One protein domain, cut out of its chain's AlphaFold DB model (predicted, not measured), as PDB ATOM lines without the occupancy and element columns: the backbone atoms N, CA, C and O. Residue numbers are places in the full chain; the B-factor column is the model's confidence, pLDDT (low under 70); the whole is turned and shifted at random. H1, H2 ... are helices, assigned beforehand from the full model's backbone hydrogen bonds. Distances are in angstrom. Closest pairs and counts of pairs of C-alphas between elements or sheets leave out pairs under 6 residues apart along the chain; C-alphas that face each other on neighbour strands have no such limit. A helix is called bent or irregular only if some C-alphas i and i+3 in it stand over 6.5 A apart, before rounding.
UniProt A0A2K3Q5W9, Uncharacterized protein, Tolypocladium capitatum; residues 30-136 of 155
ATOM      1  N   TRP A  30      27.288  -1.934  -5.941       66.31
ATOM      2  CA  TRP A  30      28.717  -1.806  -6.224       66.31
ATOM      3  C   TRP A  30      29.459  -0.940  -5.197       66.31
ATOM      4  O   TRP A  30      28.869  -0.189  -4.425       66.31
ATOM      5  N   ALA A  31      30.784  -1.050  -5.218       65.19
ATOM      6  CA  ALA A  31      31.740  -0.325  -4.394       65.19
ATOM      7  C   ALA A  31      32.828   0.261  -5.304       65.19
ATOM      8  O   ALA A  31      33.127  -0.314  -6.355       65.19
ATOM      9  N   ALA A  32      33.458   1.362  -4.887       64.56
ATOM     10  CA  ALA A  32      34.466   2.065  -5.687       64.56
ATOM     11  C   ALA A  32      35.656   1.174  -6.109       64.56
ATOM     12  O   ALA A  32      36.213   1.339  -7.194       64.56
ATOM     13  N   SER A  33      36.009   0.164  -5.307       66.00
ATOM     14  CA  SER A  33      37.073  -0.802  -5.628       66.00
ATOM     15  C   SER A  33      36.786  -1.640  -6.865       66.00
ATOM     16  O   SER A  33      37.702  -1.933  -7.630       66.00
ATOM     17  N   MET A  34      35.521  -1.966  -7.116       65.94
ATOM     18  CA  MET A  34      35.136  -2.736  -8.296       65.94
ATOM     19  C   MET A  34      35.263  -1.915  -9.587       65.94
ATOM     20  O   MET A  34      35.555  -2.477 -10.642       65.94
ATOM     21  N   LEU A  35      35.141  -0.584  -9.513       64.81
ATOM     22  CA  LEU A  35      35.396   0.299 -10.659       64.81
ATOM     23  C   LEU A  35      36.874   0.285 -11.049       64.81
ATOM     24  O   LEU A  35      37.192   0.194 -12.233       64.81
ATOM     25  N   CYS A  36      37.769   0.282 -10.058       65.44
ATOM     26  CA  CYS A  36      39.214   0.192 -10.279       65.44
ATOM     27  C   CYS A  36      39.578  -1.080 -11.066       65.44
ATOM     28  O   CYS A  36      40.379  -1.041 -11.991       65.44
ATOM     29  N   THR A  37      38.920  -2.208 -10.775       63.50
ATOM     30  CA  THR A  37      39.181  -3.487 -11.465       63.50
ATOM     31  C   THR A  37      38.686  -3.557 -12.916       63.50
ATOM     32  O   THR A  37      38.965  -4.543 -13.594       63.50
ATOM     33  N   LYS A  38      37.964  -2.537 -13.406       65.62
ATOM     34  CA  LYS A  38      37.447  -2.477 -14.784       65.62
ATOM     35  C   LYS A  38      37.982  -1.289 -15.574       65.62
ATOM     36  O   LYS A  38      38.422  -1.470 -16.705       65.62
ATOM     37  N   VAL A  39      37.971  -0.097 -14.977       67.69
ATOM     38  CA  VAL A  39      38.389   1.147 -15.641       67.69
ATOM     39  C   VAL A  39      39.866   1.081 -16.037       67.69
ATOM     40  O   VAL A  39      40.216   1.484 -17.142       67.69
ATOM     41  N   CYS A  40      40.729   0.520 -15.188       67.19
ATOM     42  CA  CYS A  40      42.168   0.472 -15.463       67.19
ATOM     43  C   CYS A  40      42.517  -0.500 -16.590       67.19
ATOM     44  O   CYS A  40      43.142  -0.052 -17.552       67.19
ATOM     45  N   PRO A  41      42.058  -1.770 -16.568       67.69
ATOM     46  CA  PRO A  41      42.319  -2.686 -17.677       67.69
ATOM     47  C   PRO A  41      41.763  -2.201 -19.022       67.69
ATOM     48  O   PRO A  41      42.397  -2.415 -20.054       67.69
ATOM     49  N   ASP A  42      40.606  -1.528 -19.037       69.50
ATOM     50  CA  ASP A  42      40.034  -0.969 -20.271       69.50
ATOM     51  C   ASP A  42      40.921   0.122 -20.868       69.50
ATOM     52  O   ASP A  42      41.187   0.132 -22.073       69.50
ATOM     53  N   TYR A  43      41.397   1.028 -20.016       68.56
ATOM     54  CA  TYR A  43      42.304   2.087 -20.426       68.56
ATOM     55  C   TYR A  43      43.642   1.534 -20.900       68.56
ATOM     56  O   TYR A  43      44.135   1.965 -21.939       68.56
ATOM     57  N   GLU A  44      44.212   0.560 -20.192       66.81
ATOM     58  CA  GLU A  44      45.446  -0.114 -20.605       66.81
ATOM     59  C   GLU A  44      45.292  -0.779 -21.978       66.81
ATOM     60  O   GLU A  44      46.122  -0.575 -22.868       66.81
ATOM     61  N   ALA A  45      44.201  -1.521 -22.190       65.00
ATOM     62  CA  ALA A  45      43.914  -2.164 -23.468       65.00
ATOM     63  C   ALA A  45      43.736  -1.139 -24.601       65.00
ATOM     64  O   ALA A  45      44.198  -1.357 -25.725       65.00
ATOM     65  N   GLN A  46      43.097  -0.004 -24.313       64.56
ATOM     66  CA  GLN A  46      42.916   1.065 -25.286       64.56
ATOM     67  C   GLN A  46      44.242   1.755 -25.633       64.56
ATOM     68  O   GLN A  46      44.517   1.960 -26.816       64.56
ATOM     69  N   GLN A  47      45.083   2.067 -24.643       68.00
ATOM     70  CA  GLN A  47      46.411   2.647 -24.877       68.00
ATOM     71  C   GLN A  47      47.284   1.713 -25.714       68.00
ATOM     72  O   GLN A  47      47.908   2.159 -26.675       68.00
ATOM     73  N   ALA A  48      47.280   0.412 -25.406       65.69
ATOM     74  CA  ALA A  48      48.024  -0.590 -26.167       65.69
ATOM     75  C   ALA A  48      47.561  -0.671 -27.631       65.69
ATOM     76  O   ALA A  48      48.381  -0.797 -28.536       65.69
ATOM     77  N   ARG A  49      46.249  -0.560 -27.876       63.94
ATOM     78  CA  ARG A  49      45.676  -0.556 -29.229       63.94
ATOM     79  C   ARG A  49      45.993   0.724 -30.004       63.94
ATOM     80  O   ARG A  49      46.181   0.665 -31.215       63.94
ATOM     81  N   GLU A  50      45.982   1.873 -29.335       66.94
ATOM     82  CA  GLU A  50      46.125   3.188 -29.975       66.94
ATOM     83  C   GLU A  50      47.573   3.693 -30.008       66.94
ATOM     84  O   GLU A  50      47.848   4.695 -30.662       66.94
ATOM     85  N   GLY A  51      48.499   3.021 -29.320       64.94
ATOM     86  CA  GLY A  51      49.912   3.404 -29.272       64.94
ATOM     87  C   GLY A  51      50.158   4.771 -28.624       64.94
ATOM     88  O   GLY A  51      51.219   5.357 -28.821       64.94
ATOM     89  N   ARG A  52      49.187   5.296 -27.863       64.50
ATOM     90  CA  ARG A  52      49.259   6.603 -27.196       64.50
ATOM     91  C   ARG A  52      48.939   6.484 -25.715       64.50
ATOM     92  O   ARG A  52      48.106   5.674 -25.317       64.50
ATOM     93  N   ARG A  53      49.586   7.322 -24.905       65.50
ATOM     94  CA  ARG A  53      49.326   7.415 -23.464       65.50
ATOM     95  C   ARG A  53      48.137   8.334 -23.216       65.50
ATOM     96  O   ARG A  53      48.066   9.412 -23.804       65.50
ATOM     97  N   PHE A  54      47.224   7.918 -22.341       65.94
ATOM     98  CA  PHE A  54      46.159   8.791 -21.856       65.94
ATOM     99  C   PHE A  54      46.560   9.445 -20.540       65.94
ATOM    100  O   PHE A  54      47.194   8.784 -19.715       65.94
ATOM    101  N   PRO A  55      46.142  10.698 -20.313       67.62
ATOM    102  CA  PRO A  55      46.393  11.358 -19.047       67.62
ATOM    103  C   PRO A  55      45.724  10.636 -17.868       67.62
ATOM    104  O   PRO A  55      44.541  10.289 -17.929       67.62
ATOM    105  N   VAL A  56      46.481  10.388 -16.797       67.62
ATOM    106  CA  VAL A  56      46.036   9.644 -15.602       67.62
ATOM    107  C   VAL A  56      44.923  10.381 -14.852       67.62
ATOM    108  O   VAL A  56      44.025   9.770 -14.277       67.62
ATOM    109  N   GLU A  57      44.912  11.704 -14.920       68.56
ATOM    110  CA  GLU A  57      43.848  12.554 -14.407       68.56
ATOM    111  C   GLU A  57      42.470  12.234 -15.002       68.56
ATOM    112  O   GLU A  57      41.447  12.314 -14.310       68.56
ATOM    113  N   ASN A  58      42.437  11.757 -16.250       70.81
ATOM    114  CA  ASN A  58      41.198  11.328 -16.872       70.81
ATOM    115  C   ASN A  58      40.676  10.052 -16.210       70.81
ATOM    116  O   ASN A  58      39.475   9.964 -15.984       70.81
ATOM    117  N   LEU A  59      41.529   9.100 -15.822       72.19
ATOM    118  CA  LEU A  59      41.090   7.886 -15.117       72.19
ATOM    119  C   LEU A  59      40.340   8.225 -13.826       72.19
ATOM    120  O   LEU A  59      39.225   7.747 -13.614       72.19
ATOM    121  N   MET A  60      40.920   9.104 -13.003       74.69
ATOM    122  CA  MET A  60      40.319   9.525 -11.735       74.69
ATOM    123  C   MET A  60      38.980  10.237 -11.958       74.69
ATOM    124  O   MET A  60      37.993   9.952 -11.276       74.69
ATOM    125  N   LYS A  61      38.915  11.124 -12.959       74.50
ATOM    126  CA  LYS A  61      37.673  11.804 -13.343       74.50
ATOM    127  C   LYS A  61      36.587  10.814 -13.783       74.50
ATOM    128  O   LYS A  61      35.448  10.933 -13.330       74.50
ATOM    129  N   HIS A  62      36.930   9.829 -14.612       73.31
ATOM    130  CA  HIS A  62      35.981   8.820 -15.090       73.31
ATOM    131  C   HIS A  62      35.488   7.923 -13.956       73.31
ATOM    132  O   HIS A  62      34.283   7.720 -13.818       73.31
ATOM    133  N   ALA A  63      36.391   7.434 -13.107       75.12
ATOM    134  CA  ALA A  63      36.024   6.619 -11.956       75.12
ATOM    135  C   ALA A  63      35.085   7.382 -11.003       75.12
ATOM    136  O   ALA A  63      34.073   6.830 -10.567       75.12
ATOM    137  N   TYR A  64      35.354   8.669 -10.757       77.06
ATOM    138  CA  TYR A  64      34.452   9.549 -10.011       77.06
ATOM    139  C   TYR A  64      33.072   9.679 -10.673       77.06
ATOM    140  O   TYR A  64      32.057   9.519  -9.998       77.06
ATOM    141  N   GLN A  65      33.008   9.951 -11.981       76.00
ATOM    142  CA  GLN A  65      31.737  10.140 -12.689       76.00
ATOM    143  C   GLN A  65      30.873   8.874 -12.676       76.00
ATOM    144  O   GLN A  65      29.669   8.961 -12.429       76.00
ATOM    145  N   VAL A  66      31.484   7.703 -12.876       74.81
ATOM    146  CA  VAL A  66      30.784   6.414 -12.818       74.81
ATOM    147  C   VAL A  66      30.296   6.134 -11.394       74.81
ATOM    148  O   VAL A  66      29.120   5.826 -11.208       74.81
ATOM    149  N   HIS A  67      31.148   6.307 -10.375       76.31
ATOM    150  CA  HIS A  67      30.744   6.101  -8.974       76.31
ATOM    151  C   HIS A  67      29.623   7.061  -8.565       76.31
ATOM    152  O   HIS A  67      28.624   6.643  -7.985       76.31
ATOM    153  N   SER A  68      29.717   8.334  -8.965       77.56
ATOM    154  CA  SER A  68      28.678   9.345  -8.735       77.56
ATOM    155  C   SER A  68      27.347   8.948  -9.369       77.56
ATOM    156  O   SER A  68      26.297   9.061  -8.733       77.56
ATOM    157  N   HIS A  69      27.378   8.436 -10.604       76.38
ATOM    158  CA  HIS A  69      26.188   7.943 -11.290       76.38
ATOM    159  C   HIS A  69      25.533   6.777 -10.532       76.38
ATOM    160  O   HIS A  69      24.314   6.763 -10.349       76.38
ATOM    161  N   MET A  70      26.332   5.822 -10.050       74.81
ATOM    162  CA  MET A  70      25.837   4.650  -9.321       74.81
ATOM    163  C   MET A  70      25.261   5.016  -7.951       74.81
ATOM    164  O   MET A  70      24.180   4.546  -7.593       74.81
ATOM    165  N   VAL A  71      25.928   5.910  -7.220       75.69
ATOM    166  CA  VAL A  71      25.446   6.454  -5.944       75.69
ATOM    167  C   VAL A  71      24.108   7.174  -6.129       75.69
ATOM    168  O   VAL A  71      23.148   6.881  -5.421       75.69
ATOM    169  N   ARG A  72      23.985   8.048  -7.142       74.44
ATOM    170  CA  ARG A  72      22.729   8.766  -7.452       74.44
ATOM    171  C   ARG A  72      21.548   7.837  -7.732       74.44
ATOM    172  O   ARG A  72      20.406   8.226  -7.512       74.44
ATOM    173  N   ARG A  73      21.807   6.621  -8.220       74.19
ATOM    174  CA  ARG A  73      20.785   5.597  -8.491       74.19
ATOM    175  C   ARG A  73      20.557   4.631  -7.323       74.19
ATOM    176  O   ARG A  73      19.802   3.674  -7.481       74.19
ATOM    177  N   GLY A  74      21.199   4.849  -6.173       71.25
ATOM    178  CA  GLY A  74      21.116   3.956  -5.013       71.25
ATOM    179  C   GLY A  74      21.734   2.579  -5.269       71.25
ATOM    180  O   GLY A  74      21.297   1.586  -4.691       71.25
ATOM    181  N   LYS A  75      22.702   2.504  -6.188       70.75
ATOM    182  CA  LYS A  75      23.384   1.272  -6.611       70.75
ATOM    183  C   LYS A  75      24.813   1.169  -6.070       70.75
ATOM    184  O   LYS A  75      25.475   0.172  -6.330       70.75
ATOM    185  N   ALA A  76      25.301   2.168  -5.339       68.88
ATOM    186  CA  ALA A  76      26.596   2.143  -4.670       68.88
ATOM    187  C   ALA A  76      26.545   2.944  -3.362       68.88
ATOM    188  O   ALA A  76      25.775   3.899  -3.269       68.88
ATOM    189  N   GLY A  77      27.375   2.550  -2.391       62.12
ATOM    190  CA  GLY A  77      27.462   3.181  -1.070       62.12
ATOM    191  C   GLY A  77      26.571   2.527   0.007       62.12
ATOM    192  O   GLY A  77      25.546   1.938  -0.337       62.12
ATOM    193  N   PRO A  78      26.961   2.568   1.300       49.09
ATOM    194  CA  PRO A  78      26.234   1.905   2.388       49.09
ATOM    195  C   PRO A  78      24.803   2.389   2.689       49.09
ATOM    196  O   PRO A  78      24.083   1.607   3.294       49.09
ATOM    197  N   ASP A  79      24.345   3.580   2.271       51.22
ATOM    198  CA  ASP A  79      22.992   4.064   2.615       51.22
ATOM    199  C   ASP A  79      22.418   5.114   1.644       51.22
ATOM    200  O   ASP A  79      23.137   5.826   0.951       51.22
ATOM    201  N   LYS A  80      21.082   5.231   1.588       49.09
ATOM    202  CA  LYS A  80      20.340   6.112   0.654       49.09
ATOM    203  C   LYS A  80      20.500   7.623   0.913       49.09
ATOM    204  O   LYS A  80      20.071   8.411   0.074       49.09
ATOM    205  N   GLU A  81      21.131   8.029   2.016       50.78
ATOM    206  CA  GLU A  81      21.462   9.431   2.345       50.78
ATOM    207  C   GLU A  81      22.898   9.801   1.938       50.78
ATOM    208  O   GLU A  81      23.630  10.472   2.664       50.78
ATOM    209  N   PHE A  82      23.343   9.318   0.781       52.94
ATOM    210  CA  PHE A  82      24.723   9.504   0.355       52.94
ATOM    211  C   PHE A  82      25.030  10.969   0.031       52.94
ATOM    212  O   PHE A  82      24.512  11.540  -0.936       52.94
ATOM    213  N   ASP A  83      25.920  11.566   0.820       60.97
ATOM    214  CA  ASP A  83      26.506  12.865   0.524       60.97
ATOM    215  C   ASP A  83      27.345  12.740  -0.757       60.97
ATOM    216  O   ASP A  83      28.372  12.067  -0.790       60.97
ATOM    217  N   GLN A  84      26.937  13.399  -1.845       57.66
ATOM    218  CA  GLN A  84      27.721  13.398  -3.089       57.66
ATOM    219  C   GLN A  84      29.158  13.914  -2.883       57.66
ATOM    220  O   GLN A  84      30.023  13.660  -3.727       57.66
ATOM    221  N   ARG A  85      29.428  14.602  -1.764       59.12
ATOM    222  CA  ARG A  85      30.763  15.052  -1.363       59.12
ATOM    223  C   ARG A  85      31.700  13.903  -0.982       59.12
ATOM    224  O   ARG A  85      32.902  14.091  -1.108       59.12
ATOM    225  N   SER A  86      31.214  12.719  -0.593       68.31
ATOM    226  CA  SER A  86      32.081  11.575  -0.246       68.31
ATOM    227  C   SER A  86      32.453  10.689  -1.440       68.31
ATOM    228  O   SER A  86      33.401   9.913  -1.362       68.31
ATOM    229  N   VAL A  87      31.782  10.840  -2.586       76.44
ATOM    230  CA  VAL A  87      31.981   9.976  -3.766       76.44
ATOM    231  C   VAL A  87      33.409  10.056  -4.307       76.44
ATOM    232  O   VAL A  87      34.015   9.031  -4.611       76.44
ATOM    233  N   TRP A  88      33.965  11.265  -4.443       78.94
ATOM    234  CA  TRP A  88      35.343  11.427  -4.923       78.94
ATOM    235  C   TRP A  88      36.344  10.843  -3.924       78.94
ATOM    236  O   TRP A  88      37.332  10.242  -4.339       78.94
ATOM    237  N   ARG A  89      36.053  10.978  -2.624       81.75
ATOM    238  CA  ARG A  89      36.889  10.497  -1.525       81.75
ATOM    239  C   ARG A  89      36.975   8.981  -1.544       81.75
ATOM    240  O   ARG A  89      38.076   8.456  -1.567       81.75
ATOM    241  N   GLU A  90      35.846   8.288  -1.656       78.12
ATOM    242  CA  GLU A  90      35.813   6.823  -1.748       78.12
ATOM    243  C   GLU A  90      36.589   6.299  -2.953       78.12
ATOM    244  O   GLU A  90      37.362   5.350  -2.837       78.12
ATOM    245  N   VAL A  91      36.411   6.928  -4.118       75.94
ATOM    246  CA  VAL A  91      37.179   6.554  -5.309       75.94
ATOM    247  C   VAL A  91      38.660   6.808  -5.071       75.94
ATOM    248  O   VAL A  91      39.473   5.939  -5.382       75.94
ATOM    249  N   PHE A  92      39.026   7.954  -4.499       77.50
ATOM    250  CA  PHE A  92      40.416   8.332  -4.282       77.50
ATOM    251  C   PHE A  92      41.111   7.457  -3.235       77.50
ATOM    252  O   PHE A  92      42.186   6.942  -3.507       77.50
ATOM    253  N   GLU A  93      40.510   7.221  -2.073       78.00
ATOM    254  CA  GLU A  93      41.090   6.390  -1.009       78.00
ATOM    255  C   GLU A  93      41.337   4.952  -1.465       78.00
ATOM    256  O   GLU A  93      42.330   4.334  -1.077       78.00
ATOM    257  N   VAL A  94      40.457   4.431  -2.322       74.88
ATOM    258  CA  VAL A  94      40.581   3.082  -2.873       74.88
ATOM    259  C   VAL A  94      41.606   3.025  -4.002       74.88
ATOM    260  O   VAL A  94      42.432   2.117  -4.033       74.88
ATOM    261  N   SER A  95      41.584   3.994  -4.916       68.12
ATOM    262  CA  SER A  95      42.519   4.043  -6.047       68.12
ATOM    263  C   SER A  95      43.936   4.454  -5.635       68.12
ATOM    264  O   SER A  95      44.905   4.013  -6.249       68.12
ATOM    265  N   ASN A  96      44.065   5.258  -4.578       73.06
ATOM    266  CA  ASN A  96      45.295   5.918  -4.132       73.06
ATOM    267  C   ASN A  96      45.534   5.815  -2.623       73.06
ATOM    268  O   ASN A  96      45.786   6.831  -1.965       73.06
ATOM    269  N   PRO A  97      45.536   4.611  -2.035       72.31
ATOM    270  CA  PRO A  97      45.655   4.468  -0.586       72.31
ATOM    271  C   PRO A  97      46.968   5.047  -0.037       72.31
ATOM    272  O   PRO A  97      47.015   5.505   1.106       72.31
ATOM    273  N   TYR A  98      48.041   5.048  -0.840       76.81
ATOM    274  CA  TYR A  98      49.311   5.667  -0.464       76.81
ATOM    275  C   TYR A  98      49.198   7.193  -0.391       76.81
ATOM    276  O   TYR A  98      49.466   7.768   0.666       76.81
ATOM    277  N   PHE A  99      48.769   7.853  -1.474       77.69
ATOM    278  CA  PHE A  99      48.682   9.316  -1.519       77.69
ATOM    279  C   PHE A  99      47.620   9.857  -0.565       77.69
ATOM    280  O   PHE A  99      47.891  10.838   0.121       77.69
ATOM    281  N   ALA A 100      46.486   9.170  -0.415       77.44
ATOM    282  CA  ALA A 100      45.465   9.527   0.568       77.44
ATOM    283  C   ALA A 100      46.011   9.567   2.007       77.44
ATOM    284  O   ALA A 100      45.641  10.439   2.786       77.44
ATOM    285  N   LYS A 101      46.939   8.665   2.362       75.00
ATOM    286  CA  LYS A 101      47.508   8.592   3.720       75.00
ATOM    287  C   LYS A 101      48.763   9.438   3.917       75.00
ATOM    288  O   LYS A 101      49.017   9.899   5.030       75.00
ATOM    289  N   ARG A 102      49.602   9.560   2.886       73.75
ATOM    290  CA  ARG A 102      50.973  10.086   3.004       73.75
ATOM    291  C   ARG A 102      51.149  11.479   2.410       73.75
ATOM    292  O   ARG A 102      52.043  12.183   2.867       73.75
ATOM    293  N   HIS A 103      50.328  11.886   1.441       82.50
ATOM    294  CA  HIS A 103      50.445  13.208   0.831       82.50
ATOM    295  C   HIS A 103      49.697  14.246   1.685       82.50
ATOM    296  O   HIS A 103      48.477  14.123   1.831       82.50
ATOM    297  N   PRO A 104      50.377  15.263   2.256       86.00
ATOM    298  CA  PRO A 104      49.764  16.177   3.223       86.00
ATOM    299  C   PRO A 104      48.502  16.869   2.703       86.00
ATOM    300  O   PRO A 104      47.484  16.865   3.393       86.00
ATOM    301  N   THR A 105      48.539  17.386   1.470       88.94
ATOM    302  CA  THR A 105      47.399  18.079   0.854       88.94
ATOM    303  C   THR A 105      46.211  17.146   0.662       88.94
ATOM    304  O   THR A 105      45.090  17.486   1.019       88.94
ATOM    305  N   PHE A 106      46.443  15.930   0.159       86.94
ATOM    306  CA  PHE A 106      45.341  15.004  -0.094       86.94
ATOM    307  C   PHE A 106      44.755  14.450   1.195       86.94
ATOM    308  O   PHE A 106      43.541  14.314   1.287       86.94
ATOM    309  N   ARG A 107      45.588  14.203   2.208       87.88
ATOM    310  CA  ARG A 107      45.114  13.820   3.535       87.88
ATOM    311  C   ARG A 107      44.204  14.897   4.132       87.88
ATOM    312  O   ARG A 107      43.112  14.580   4.578       87.88
ATOM    313  N   GLN A 108      44.609  16.168   4.064       90.19
ATOM    314  CA  GLN A 108      43.770  17.286   4.513       90.19
ATOM    315  C   GLN A 108      42.448  17.360   3.742       90.19
ATOM    316  O   GLN A 108      41.398  17.546   4.351       90.19
ATOM    317  N   MET A 109      42.483  17.181   2.420       90.00
ATOM    318  CA  MET A 109      41.271  17.208   1.599       90.00
ATOM    319  C   MET A 109      40.326  16.041   1.901       90.00
ATOM    320  O   MET A 109      39.110  16.214   1.885       90.00
ATOM    321  N   VAL A 110      40.873  14.852   2.163       85.75
ATOM    322  CA  VAL A 110      40.107  13.667   2.573       85.75
ATOM    323  C   VAL A 110      39.452  13.899   3.937       85.75
ATOM    324  O   VAL A 110      38.285  13.560   4.106       85.75
ATOM    325  N   ASP A 111      40.148  14.535   4.878       86.25
ATOM    326  CA  ASP A 111      39.626  14.796   6.224       86.25
ATOM    327  C   ASP A 111      38.600  15.958   6.264       86.25
ATOM    328  O   ASP A 111      37.783  16.035   7.185       86.25
ATOM    329  N   ASP A 112      38.582  16.848   5.263       87.44
ATOM    330  CA  ASP A 112      37.663  17.994   5.196       87.44
ATOM    331  C   ASP A 112      36.361  17.668   4.434       87.44
ATOM    332  O   ASP A 112      36.331  17.452   3.221       87.44
ATOM    333  N   ALA A 113      35.231  17.675   5.148       80.69
ATOM    334  CA  ALA A 113      33.896  17.449   4.585       80.69
ATOM    335  C   ALA A 113      33.389  18.575   3.660       80.69
ATOM    336  O   ALA A 113      32.384  18.398   2.968       80.69
ATOM    337  N   LYS A 114      34.041  19.743   3.643       84.31
ATOM    338  CA  LYS A 114      33.663  20.870   2.777       84.31
ATOM    339  C   LYS A 114      34.233  20.749   1.369       84.31
ATOM    340  O   LYS A 114      33.703  21.398   0.465       84.31
ATOM    341  N   VAL A 115      35.263  19.926   1.172       84.19
ATOM    342  CA  VAL A 115      35.930  19.770  -0.124       84.19
ATOM    343  C   VAL A 115      34.974  19.168  -1.144       84.19
ATOM    344  O   VAL A 115      34.445  18.066  -0.974       84.19
ATOM    345  N   GLN A 116      34.753  19.910  -2.227       79.81
ATOM    346  CA  GLN A 116      33.943  19.444  -3.340       79.81
ATOM    347  C   GLN A 116      34.794  18.623  -4.312       79.81
ATOM    348  O   GLN A 116      36.010  18.790  -4.415       79.81
ATOM    349  N   ALA A 117      34.134  17.770  -5.098       77.19
ATOM    350  CA  ALA A 117      34.813  16.961  -6.109       77.19
ATOM    351  C   ALA A 117      35.570  17.812  -7.144       77.19
ATOM    352  O   ALA A 117      36.617  17.392  -7.623       77.19
ATOM    353  N   VAL A 118      35.065  19.007  -7.479       75.94
ATOM    354  CA  VAL A 118      35.734  19.927  -8.414       75.94
ATOM    355  C   VAL A 118      37.068  20.434  -7.862       75.94
ATOM    356  O   VAL A 118      38.054  20.447  -8.597       75.94
ATOM    357  N   ASP A 119      37.120  20.764  -6.570       80.94
ATOM    358  CA  ASP A 119      38.333  21.253  -5.909       80.94
ATOM    359  C   ASP A 119      39.370  20.134  -5.805       80.94
ATOM    360  O   ASP A 119      40.543  20.326  -6.128       80.94
ATOM    361  N   PHE A 120      38.921  18.930  -5.428       84.50
ATOM    362  CA  PHE A 120      39.762  17.738  -5.417       84.50
ATOM    363  C   PHE A 120      40.328  17.414  -6.801       84.50
ATOM    364  O   PHE A 120      41.533  17.218  -6.928       84.50
ATOM    365  N   LEU A 121      39.494  17.378  -7.844       80.88
ATOM    366  CA  LEU A 121      39.962  17.074  -9.196       80.88
ATOM    367  C   LEU A 121      40.964  18.130  -9.675       80.88
ATOM    368  O   LEU A 121      41.987  17.767 -10.241       80.88
ATOM    369  N   ALA A 122      40.737  19.414  -9.395       80.88
ATOM    370  CA  ALA A 122      41.687  20.467  -9.749       80.88
ATOM    371  C   ALA A 122      43.051  20.307  -9.048       80.88
ATOM    372  O   ALA A 122      44.091  20.535  -9.668       80.88
ATOM    373  N   GLU A 123      43.078  19.915  -7.770       85.25
ATOM    374  CA  GLU A 123      44.329  19.593  -7.062       85.25
ATOM    375  C   GLU A 123      44.980  18.319  -7.615       85.25
ATOM    376  O   GLU A 123      46.180  18.304  -7.879       85.25
ATOM    377  N   PHE A 124      44.195  17.267  -7.851       82.69
ATOM    378  CA  PHE A 124      44.694  16.006  -8.391       82.69
ATOM    379  C   PHE A 124      45.331  16.184  -9.772       82.69
ATOM    380  O   PHE A 124      46.370  15.594 -10.046       82.69
ATOM    381  N   PHE A 125      44.746  17.029 -10.623       80.81
ATOM    382  CA  PHE A 125      45.267  17.321 -11.959       80.81
ATOM    383  C   PHE A 125      46.610  18.055 -11.861       80.81
ATOM    384  O   PHE A 125      47.577  17.640 -12.495       80.81
ATOM    385  N   ARG A 126      46.702  19.077 -10.996       81.50
ATOM    386  CA  ARG A 126      47.962  19.792 -10.730       81.50
ATOM    387  C   ARG A 126      49.050  18.860 -10.200       81.50
ATOM    388  O   ARG A 126      50.190  18.934 -10.645       81.50
ATOM    389  N   PHE A 127      48.699  17.969  -9.276       83.62
ATOM    390  CA  PHE A 127      49.615  16.955  -8.758       83.62
ATOM    391  C   PHE A 127      50.068  15.976  -9.848       83.62
ATOM    392  O   PHE A 127      51.259  15.705  -9.963       83.62
ATOM    393  N   ALA A 128      49.141  15.468 -10.664       76.94
ATOM    394  CA  ALA A 128      49.446  14.507 -11.720       76.94
ATOM    395  C   ALA A 128      50.402  15.082 -12.775       76.94
ATOM    396  O   ALA A 128      51.314  14.379 -13.220       76.94
ATOM    397  N   GLU A 129      50.220  16.357 -13.123       78.75
ATOM    398  CA  GLU A 129      51.109  17.108 -14.009       78.75
ATOM    399  C   GLU A 129      52.481  17.343 -13.362       78.75
ATOM    400  O   GLU A 129      53.502  16.963 -13.937       78.75
ATOM    401  N   ALA A 130      52.518  17.889 -12.139       79.81
ATOM    402  CA  ALA A 130      53.762  18.178 -11.423       79.81
ATOM    403  C   ALA A 130      54.619  16.919 -11.206       79.81
ATOM    404  O   ALA A 130      55.839  16.944 -11.379       79.81
ATOM    405  N   GLU A 131      53.979  15.794 -10.887       76.38
ATOM    406  CA  GLU A 131      54.644  14.508 -10.697       76.38
ATOM    407  C   GLU A 131      54.854  13.724 -11.994       76.38
ATOM    408  O   GLU A 131      55.444  12.640 -11.953       76.38
ATOM    409  N   ARG A 132      54.412  14.242 -13.147       71.31
ATOM    410  CA  ARG A 132      54.502  13.575 -14.456       71.31
ATOM    411  C   ARG A 132      53.943  12.144 -14.416       71.31
ATOM    412  O   ARG A 132      54.526  11.229 -14.997       71.31
ATOM    413  N   LEU A 133      52.828  11.914 -13.714       71.81
ATOM    414  CA  LEU A 133      52.293  10.562 -13.465       71.81
ATOM    415  C   LEU A 133      51.951   9.815 -14.758       71.81
ATOM    416  O   LEU A 133      52.255   8.630 -14.893       71.81
ATOM    417  N   THR A 134      51.405  10.538 -15.736       64.88
ATOM    418  CA  THR A 134      51.121  10.048 -17.092       64.88
ATOM    419  C   THR A 134      52.379   9.545 -17.806       64.88
ATOM    420  O   THR A 134      52.349   8.560 -18.545       64.88
ATOM    421  N   GLU A 135      53.520  10.186 -17.571       63.44
ATOM    422  CA  GLU A 135      54.790   9.816 -18.195       63.44
ATOM    423  C   GLU A 135      55.520   8.711 -17.426       63.44
ATOM    424  O   GLU A 135      56.193   7.875 -18.029       63.44
ATOM    425  N   LYS A 136      55.339   8.668 -16.105       57.34
ATOM    426  CA  LYS A 136      55.848   7.601 -15.237       57.34
ATOM    427  C   LYS A 136      55.032   6.305 -15.341       57.34
ATOM    428  O   LYS A 136      55.415   5.313 -14.734       57.34
TER     429      LYS A 136
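This is residues 30 to 136 of the 155 residues of an uncharacterized protein of Tolypocladium capitatum (UniProt A0A2K3Q5W9). The longest helix, H1, and H2 make a slanting helical hairpin, and H6 packs on H2 with its residues on the side away from H1, while the short helix H3 lies in the middle beside H2 and meets the start of H1. H4 and H5 make a corner next to H3, H7 lies near the start of H2, and residues 47 to 52, at the far end of H1 and just after it, stick out. The printed part has 107 residues with seven named helices, H1 to H7 in chain order, and no named strand; its class is all helix. It is compact, with a radius of gyration of the C-alphas of 14.0 A, and spans 43 by 30 by 20 A.

H1, residues 32 to 50, measures 27.0 A from C-alpha 32 at (34.466, 2.065, -5.687) to C-alpha 50 at (46.125, 3.188, -29.975). It is neither bent nor irregular, but only just: C-alphas 37 and 40 are 6.4 A apart. H2, residues 56 to 72, is 24.7 A long, and H6, residues 117 to 130, is 19.7 A long. H3 is residues 87 to 95, 12.3 A; H4 is residues 97 to 102, 8.5 A; H5 is residues 104 to 111, 10.7 A. H7, residues 133 to 136, is 5.0 A long and ends at C-alpha 136, (55.848, 7.601, -15.237).

H1 and H2 form a hairpin and touch, opposite ways at a steep tilt of 42 degrees; their closest C-alphas are those of Ala 32 and His 67, 6.4 A apart. With residues 32 to 36 alone H1 touches H3, Ala 32 to Val 91 at 5.3 A between C-alphas. H2 and H3 are the hub, touching three helices each; they touch each other at a steep tilt of 51 degrees, with the C-alphas of Tyr 64 and Trp 88 closest at 5.5 A. With residues 56 to 61 alone H2 touches H6, opposite ways at a shallow tilt of 17 degrees, the C-alphas of Glu 57 and Phe 125 being closest at 5.5 A. H3 and H6 only just touch, only at their ends, with 3 pairs of C-alphas within 8 A; the closest are those of Trp 88 and Ala 117, 5.7 A. Of the four pairs of helices that touch and have a tilt, leaving out those that touch only at the corner or only at their ends, one is at a shallow tilt, and the helix packing is mostly crossed, that is, with most of these pairs at a larger angle. H4 and H5 touch only at the corner, C-alphas of Ala 100 and Arg 107 closest at 5.2 A. H5 is close but not clearly touching to H3 and H6. H7 is close but not clearly touching to H2, Val 56 to Thr 134 at 5.3 A between C-alphas. H1 and H6 are apart. Every O i to N i+4 pair is within hydrogen-bond range in H2, H3, H4, H5 and H6, and 12 of 15 are in H1; H7 is too short for such a pair.

The C-alphas farthest apart are those of Gly 51 and Glu 81, 43.0 A. The printed part has no cut. The link H2 to H3, residues 73 to 86, is long, and the other links are tight. The mean pLDDT of the printed part is 72.7; it is under 70 at residues 30 to 57, 76 to 86, 95 and 134 to 136.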